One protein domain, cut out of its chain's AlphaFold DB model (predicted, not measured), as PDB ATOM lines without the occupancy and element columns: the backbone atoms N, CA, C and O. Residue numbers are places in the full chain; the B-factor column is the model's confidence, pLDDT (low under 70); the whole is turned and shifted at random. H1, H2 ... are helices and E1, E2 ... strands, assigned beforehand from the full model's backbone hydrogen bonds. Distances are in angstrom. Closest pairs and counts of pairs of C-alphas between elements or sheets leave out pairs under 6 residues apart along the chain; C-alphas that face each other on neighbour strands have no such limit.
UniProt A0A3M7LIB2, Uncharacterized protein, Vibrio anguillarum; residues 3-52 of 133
ATOM      1  N   PRO A   3     -32.367 -11.676  37.927       90.31
ATOM      2  CA  PRO A   3     -33.566 -10.950  37.531       90.31
ATOM      3  C   PRO A   3     -33.401  -9.449  37.784       90.31
ATOM      4  O   PRO A   3     -32.792  -9.044  38.777       90.31
ATOM      5  N   GLN A   4     -33.944  -8.637  36.882       90.56
ATOM      6  CA  GLN A   4     -33.884  -7.180  36.976       90.56
ATOM      7  C   GLN A   4     -34.359  -6.676  38.352       90.56
ATOM      8  O   GLN A   4     -35.468  -6.995  38.780       90.56
ATOM      9  N   GLY A   5     -33.525  -5.873  39.019       86.94
ATOM     10  CA  GLY A   5     -33.826  -5.262  40.314       86.94
ATOM     11  C   GLY A   5     -33.696  -6.184  41.532       86.94
ATOM     12  O   GLY A   5     -34.015  -5.742  42.633       86.94
ATOM     13  N   LEU A   6     -33.248  -7.437  41.364       90.31
ATOM     14  CA  LEU A   6     -33.086  -8.375  42.485       90.31
ATOM     15  C   LEU A   6     -31.832  -8.095  43.324       90.31
ATOM     16  O   LEU A   6     -31.873  -8.270  44.536       90.31
ATOM     17  N   ILE A   7     -30.730  -7.705  42.680       90.88
ATOM     18  CA  ILE A   7     -29.436  -7.446  43.324       90.88
ATOM     19  C   ILE A   7     -29.016  -6.028  42.968       90.88
ATOM     20  O   ILE A   7     -29.002  -5.667  41.788       90.88
ATOM     21  N   LYS A   8     -28.663  -5.226  43.972       89.56
ATOM     22  CA  LYS A   8     -28.109  -3.889  43.745       89.56
ATOM     23  C   LYS A   8     -26.605  -3.969  43.471       89.56
ATOM     24  O   LYS A   8     -25.938  -4.841  44.020       89.56
ATOM     25  N   PRO A   9     -26.039  -3.040  42.680       87.44
ATOM     26  CA  PRO A   9     -24.594  -2.965  42.461       87.44
ATOM     27  C   PRO A   9     -23.763  -2.962  43.752       87.44
ATOM     28  O   PRO A   9     -22.749  -3.643  43.812       87.44
ATOM     29  N   ASP A  10     -24.230  -2.269  44.794       88.75
ATOM     30  CA  ASP A  10     -23.516  -2.133  46.074       88.75
ATOM     31  C   ASP A  10     -23.545  -3.408  46.938       88.75
ATOM     32  O   ASP A  10     -22.829  -3.511  47.928       88.75
ATOM     33  N   GLU A  11     -24.393  -4.377  46.584       90.50
ATOM     34  CA  GLU A  11     -24.491  -5.676  47.259       90.50
ATOM     35  C   GLU A  11     -23.545  -6.713  46.634       90.50
ATOM     36  O   GLU A  11     -23.443  -7.842  47.123       90.50
ATOM     37  N   LEU A  12     -22.869  -6.361  45.534       87.56
ATOM     38  CA  LEU A  12     -21.942  -7.256  44.857       87.56
ATOM     39  C   LEU A  12     -20.615  -7.339  45.616       87.56
ATOM     40  O   LEU A  12     -20.093  -6.315  46.061       87.56
ATOM     41  N   PRO A  13     -20.014  -8.536  45.700       87.06
ATOM     42  CA  PRO A  13     -18.633  -8.657  46.136       87.06
ATOM     43  C   PRO A  13     -17.682  -7.907  45.191       87.06
ATOM     44  O   PRO A  13     -17.947  -7.752  43.997       87.06
ATOM     45  N   GLU A  14     -16.543  -7.477  45.724       83.06
ATOM     46  CA  GLU A  14     -15.524  -6.758  44.958       83.06
ATOM     47  C   GLU A  14     -15.028  -7.577  43.753       83.06
ATOM     48  O   GLU A  14     -14.829  -8.790  43.845       83.06
ATOM     49  N   GLY A  15     -14.878  -6.921  42.598       78.62
ATOM     50  CA  GLY A  15     -14.477  -7.548  41.331       78.62
ATOM     51  C   GLY A  15     -15.604  -8.265  40.572       78.62
ATOM     52  O   GLY A  15     -15.419  -8.648  39.417       78.62
ATOM     53  N   TRP A  16     -16.795  -8.429  41.158       85.81
ATOM     54  CA  TRP A  16     -17.893  -9.137  40.493       85.81
ATOM     55  C   TRP A  16     -18.643  -8.259  39.489       85.81
ATOM     56  O   TRP A  16     -18.946  -7.090  39.726       85.81
ATOM     57  N   GLY A  17     -19.011  -8.864  38.358       87.50
ATOM     58  CA  GLY A  17     -19.911  -8.265  37.376       87.50
ATOM     59  C   GLY A  17     -21.380  -8.596  37.649       87.50
ATOM     60  O   GLY A  17     -21.718  -9.680  38.130       87.50
ATOM     61  N   LEU A  18     -22.276  -7.691  37.259       89.69
ATOM     62  CA  LEU A  18     -23.723  -7.884  37.322       89.69
ATOM     63  C   LEU A  18     -24.334  -7.731  35.941       89.69
ATOM     64  O   LEU A  18     -24.268  -6.671  35.317       89.69
ATOM     65  N   VAL A  19     -24.995  -8.798  35.506       91.50
ATOM     66  CA  VAL A  19     -25.830  -8.797  34.310       91.50
ATOM     67  C   VAL A  19     -27.261  -9.094  34.721       91.50
ATOM     68  O   VAL A  19     -27.547 -10.148  35.300       91.50
ATOM     69  N   GLU A  20     -28.148  -8.157  34.422       93.31
ATOM     70  CA  GLU A  20     -29.573  -8.273  34.680       93.31
ATOM     71  C   GLU A  20     -30.305  -8.859  33.480       93.31
ATOM     72  O   GLU A  20     -29.964  -8.585  32.326       93.31
ATOM     73  N   VAL A  21     -31.343  -9.641  33.763       92.75
ATOM     74  CA  VAL A  21     -32.246 -10.197  32.756       92.75
ATOM     75  C   VAL A  21     -33.636  -9.614  32.963       92.75
ATOM     76  O   VAL A  21     -34.203  -9.695  34.055       92.75
ATOM     77  N   ASN A  22     -34.189  -9.011  31.911       90.44
ATOM     78  CA  ASN A  22     -35.546  -8.481  31.930       90.44
ATOM     79  C   ASN A  22     -36.586  -9.607  31.759       90.44
ATOM     80  O   ASN A  22     -36.274 -10.715  31.323       90.44
ATOM     81  N   HIS A  23     -37.858  -9.308  32.031       87.94
ATOM     82  CA  HIS A  23     -38.956 -10.280  31.903       87.94
ATOM     83  C   HIS A  23     -39.154 -10.830  30.472       87.94
ATOM     84  O   HIS A  23     -39.762 -11.877  30.284       87.94
ATOM     85  N   ARG A  24     -38.623 -10.143  29.452       90.69
ATOM     86  CA  ARG A  24     -38.662 -10.552  28.037       90.69
ATOM     87  C   ARG A  24     -37.400 -11.312  27.593       90.69
ATOM     88  O   ARG A  24     -37.250 -11.569  26.404       90.69
ATOM     89  N   GLY A  25     -36.486 -11.639  28.511       87.25
ATOM     90  CA  GLY A  25     -35.235 -12.354  28.225       87.25
ATOM     91  C   GLY A  25     -34.082 -11.495  27.690       87.25
ATOM     92  O   GLY A  25     -33.042 -12.028  27.321       87.25
ATOM     93  N   GLY A  26     -34.229 -10.171  27.642       90.00
ATOM     94  CA  GLY A  26     -33.144  -9.256  27.288       90.00
ATOM     95  C   GLY A  26     -32.138  -9.105  28.427       90.00
ATOM     96  O   GLY A  26     -32.525  -8.922  29.580       90.00
ATOM     97  N   THR A  27     -30.850  -9.149  28.094       90.88
ATOM     98  CA  THR A  27     -29.740  -9.037  29.050       90.88
ATOM     99  C   THR A  27     -29.125  -7.643  29.025       90.88
ATOM    100  O   THR A  27     -28.819  -7.128  27.949       90.88
ATOM    101  N   LYS A  28     -28.874  -7.051  30.194       88.69
ATOM    102  CA  LYS A  28     -28.165  -5.774  30.329       88.69
ATOM    103  C   LYS A  28     -27.040  -5.897  31.353       88.69
ATOM    104  O   LYS A  28     -27.282  -6.285  32.490       88.69
ATOM    105  N   CYS A  29     -25.817  -5.548  30.959       88.88
ATOM    106  CA  CYS A  29     -24.689  -5.456  31.883       88.88
ATOM    107  C   CYS A  29     -24.805  -4.162  32.697       88.88
ATOM    108  O   CYS A  29     -24.799  -3.076  32.120       88.88
ATOM    109  N   ILE A  30     -24.932  -4.281  34.016       88.38
ATOM    110  CA  ILE A  30     -25.016  -3.150  34.949       88.38
ATOM    111  C   ILE A  30     -23.634  -2.845  35.532       88.38
ATOM    112  O   ILE A  30     -23.212  -1.694  35.526       88.38
ATOM    113  N   VAL A  31     -22.897  -3.879  35.955       86.62
ATOM    114  CA  VAL A  31     -21.542  -3.765  36.525       86.62
ATOM    115  C   VAL A  31     -20.593  -4.693  35.770       86.62
ATOM    116  O   VAL A  31     -20.947  -5.842  35.512       86.62
ATOM    117  N   GLY A  32     -19.404  -4.202  35.419       80.75
ATOM    118  CA  GLY A  32     -18.350  -4.963  34.738       80.75
ATOM    119  C   GLY A  32     -17.853  -4.295  33.456       80.75
ATOM    120  O   GLY A  32     -18.449  -3.341  32.970       80.75
ATOM    121  N   TYR A  33     -16.774  -4.823  32.877       78.69
ATOM    122  CA  TYR A  33     -16.084  -4.257  31.706       78.69
ATOM    123  C   TYR A  33     -17.004  -3.848  30.538       78.69
ATOM    124  O   TYR A  33     -16.796  -2.824  29.888       78.69
ATOM    125  N   THR A  34     -18.051  -4.630  30.270       79.25
ATOM    126  CA  THR A  34     -18.982  -4.392  29.157       79.25
ATOM    127  C   THR A  34     -20.097  -3.387  29.462       79.25
ATOM    128  O   THR A  34     -20.934  -3.151  28.593       79.25
ATOM    129  N   SER A  35     -20.163  -2.809  30.669       78.62
ATOM    130  CA  SER A  35     -21.166  -1.785  31.007       78.62
ATOM    131  C   SER A  35     -20.806  -0.391  30.475       78.62
ATOM    132  O   SER A  35     -21.692   0.454  30.338       78.62
ATOM    133  N   MET A  36     -19.537  -0.148  30.130       79.19
ATOM    134  CA  MET A  36     -19.068   1.136  29.602       79.19
ATOM    135  C   MET A  36     -19.114   1.197  28.069       79.19
ATOM    136  O   MET A  36     -18.624   0.307  27.373       79.19
ATOM    137  N   LEU A  37     -19.662   2.297  27.537       73.88
ATOM    138  CA  LEU A  37     -19.712   2.566  26.092       73.88
ATOM    139  C   LEU A  37     -18.343   3.011  25.540       73.88
ATOM    140  O   LEU A  37     -17.932   2.596  24.452       73.88
ATOM    141  N   ASN A  38     -17.626   3.842  26.299       79.06
ATOM    142  CA  ASN A  38     -16.358   4.434  25.881       79.06
ATOM    143  C   ASN A  38     -15.243   3.384  25.846       79.06
ATOM    144  O   ASN A  38     -15.107   2.562  26.747       79.06
ATOM    145  N   TYR A  39     -14.444   3.380  24.778       68.81
ATOM    146  CA  TYR A  39     -13.339   2.426  24.624       68.81
ATOM    147  C   TYR A  39     -12.109   2.802  25.468       68.81
ATOM    148  O   TYR A  39     -11.420   1.910  25.946       68.81
ATOM    149  N   GLY A  40     -11.857   4.098  25.693       74.62
ATOM    150  CA  GLY A  40     -10.715   4.569  26.491       74.62
ATOM    151  C   GLY A  40     -10.822   4.198  27.972       74.62
ATOM    152  O   GLY A  40      -9.901   3.613  28.528       74.62
ATOM    153  N   ASP A  41     -11.988   4.435  28.573       72.62
ATOM    154  CA  ASP A  41     -12.232   4.207  30.009       72.62
ATOM    155  C   ASP A  41     -12.383   2.713  30.362       72.62
ATOM    156  O   ASP A  41     -12.354   2.305  31.523       72.62
ATOM    157  N   ARG A  42     -12.529   1.866  29.336       76.88
ATOM    158  CA  ARG A  42     -12.707   0.421  29.479       76.88
ATOM    159  C   ARG A  42     -11.460  -0.284  30.004       76.88
ATOM    160  O   ARG A  42     -11.601  -1.261  30.733       76.88
ATOM    161  N   GLY A  43     -10.265   0.198  29.657       75.62
ATOM    162  CA  GLY A  43      -9.005  -0.407  30.106       75.62
ATOM    163  C   GLY A  43      -8.842  -0.355  31.625       75.62
ATOM    164  O   GLY A  43      -8.571  -1.371  32.254       75.62
ATOM    165  N   GLU A  44      -9.124   0.799  32.231       77.44
ATOM    166  CA  GLU A  44      -9.022   0.975  33.683       77.44
ATOM    167  C   GLU A  44     -10.055   0.121  34.435       77.44
ATOM    168  O   GLU A  44      -9.752  -0.486  35.463       77.44
ATOM    169  N   LEU A  45     -11.283   0.024  33.911       77.88
ATOM    170  CA  LEU A  45     -12.310  -0.838  34.497       77.88
ATOM    171  C   LEU A  45     -11.958  -2.326  34.359       77.88
ATOM    172  O   LEU A  45     -12.270  -3.109  35.254       77.88
ATOM    173  N   PHE A  46     -11.316  -2.718  33.255       79.62
ATOM    174  CA  PHE A  46     -10.841  -4.085  33.052       79.62
ATOM    175  C   PHE A  46      -9.817  -4.474  34.114       79.62
ATOM    176  O   PHE A  46      -9.992  -5.496  34.765       79.62
ATOM    177  N   GLU A  47      -8.809  -3.632  34.344       79.50
ATOM    178  CA  GLU A  47      -7.779  -3.887  35.356       79.50
ATOM    179  C   GLU A  47      -8.368  -3.964  36.772       79.50
ATOM    180  O   GLU A  47      -8.013  -4.855  37.535       79.50
ATOM    181  N   LYS A  48      -9.335  -3.096  37.106       78.56
ATOM    182  CA  LYS A  48     -10.010  -3.095  38.420       78.56
ATOM    183  C   LYS A  48     -10.943  -4.282  38.659       78.56
ATOM    184  O   LYS A  48     -11.234  -4.604  39.804       78.56
ATOM    185  N   THR A  49     -11.481  -4.874  37.595       76.44
ATOM    186  CA  THR A  49     -12.412  -6.016  37.684       76.44
ATOM    187  C   THR A  49     -11.728  -7.346  37.387       76.44
ATOM    188  O   THR A  49     -12.389  -8.384  37.337       76.44
ATOM    189  N   LEU A  50     -10.408  -7.328  37.185       78.56
ATOM    190  CA  LEU A  50      -9.622  -8.522  36.952       78.56
ATOM    191  C   LEU A  50      -9.471  -9.298  38.262       78.56
ATOM    192  O   LEU A  50      -9.082  -8.748  39.287       78.56
ATOM    193  N   PHE A  51      -9.768 -10.591  38.213       83.06
ATOM    194  CA  PHE A  51      -9.430 -11.495  39.302       83.06
ATOM    195  C   PHE A  51      -7.957 -11.891  39.219       83.06
ATOM    196  O   PHE A  51      -7.376 -11.913  38.132       83.06
ATOM    197  N   ASP A  52      -7.388 -12.278  40.360       84.88
ATOM    198  CA  ASP A  52      -6.074 -12.911  40.397       84.88
ATOM    199  C   ASP A  52      -6.081 -14.162  39.512       84.88
ATOM    200  O   ASP A  52      -6.816 -15.125  39.753       84.88
TER     201      ASP A  52
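AT A GLANCE: This is residues 3 to 52 of the 133 residues of an uncharacterized protein of Vibrio anguillarum (UniProt A0A3M7LIB2). With little regular structure, this is a small two-stranded hairpin, E1 and E2, with a short helix, H1, set off beyond one end of it, and a long stretch without named elements, residues 3 to 17, looping beside E1. The 50 printed residues hold E1, E2 and H1 in that order, with 16 residues in named elements, mixed in class; the sheet, E1 - E2, is antiparallel. The whole is only just loose, close to compact, with a radius of gyration of the C-alphas of 11.8 A and spans of 32 by 23 by 16 A.

HOW THE PARTS SIT: E1, residues 18 to 21, and E2, residues 27 to 31, form an antiparallel hairpin at 156 degrees; N 20 and O 28 are within hydrogen-bond range at 2.8 A. H1, residues 42 to 48, is apart from E1; every O i to N i+4 pair in H1 is within hydrogen-bond range.

IN THESE COORDINATES: E1 begins at C-alpha 18 (-23.723, -7.884, 37.322) and measures 9.9 A, E2 12.3 A. H1 measures 10.0 A and ends at C-alpha 48 (-10.010, -3.095, 38.420).

THE WHOLE: The C-alphas farthest apart, of Arg 24 and Asp 52, are 34.9 A apart. The printed part has no cut; neither link is long. Only residue 39 is under pLDDT 70.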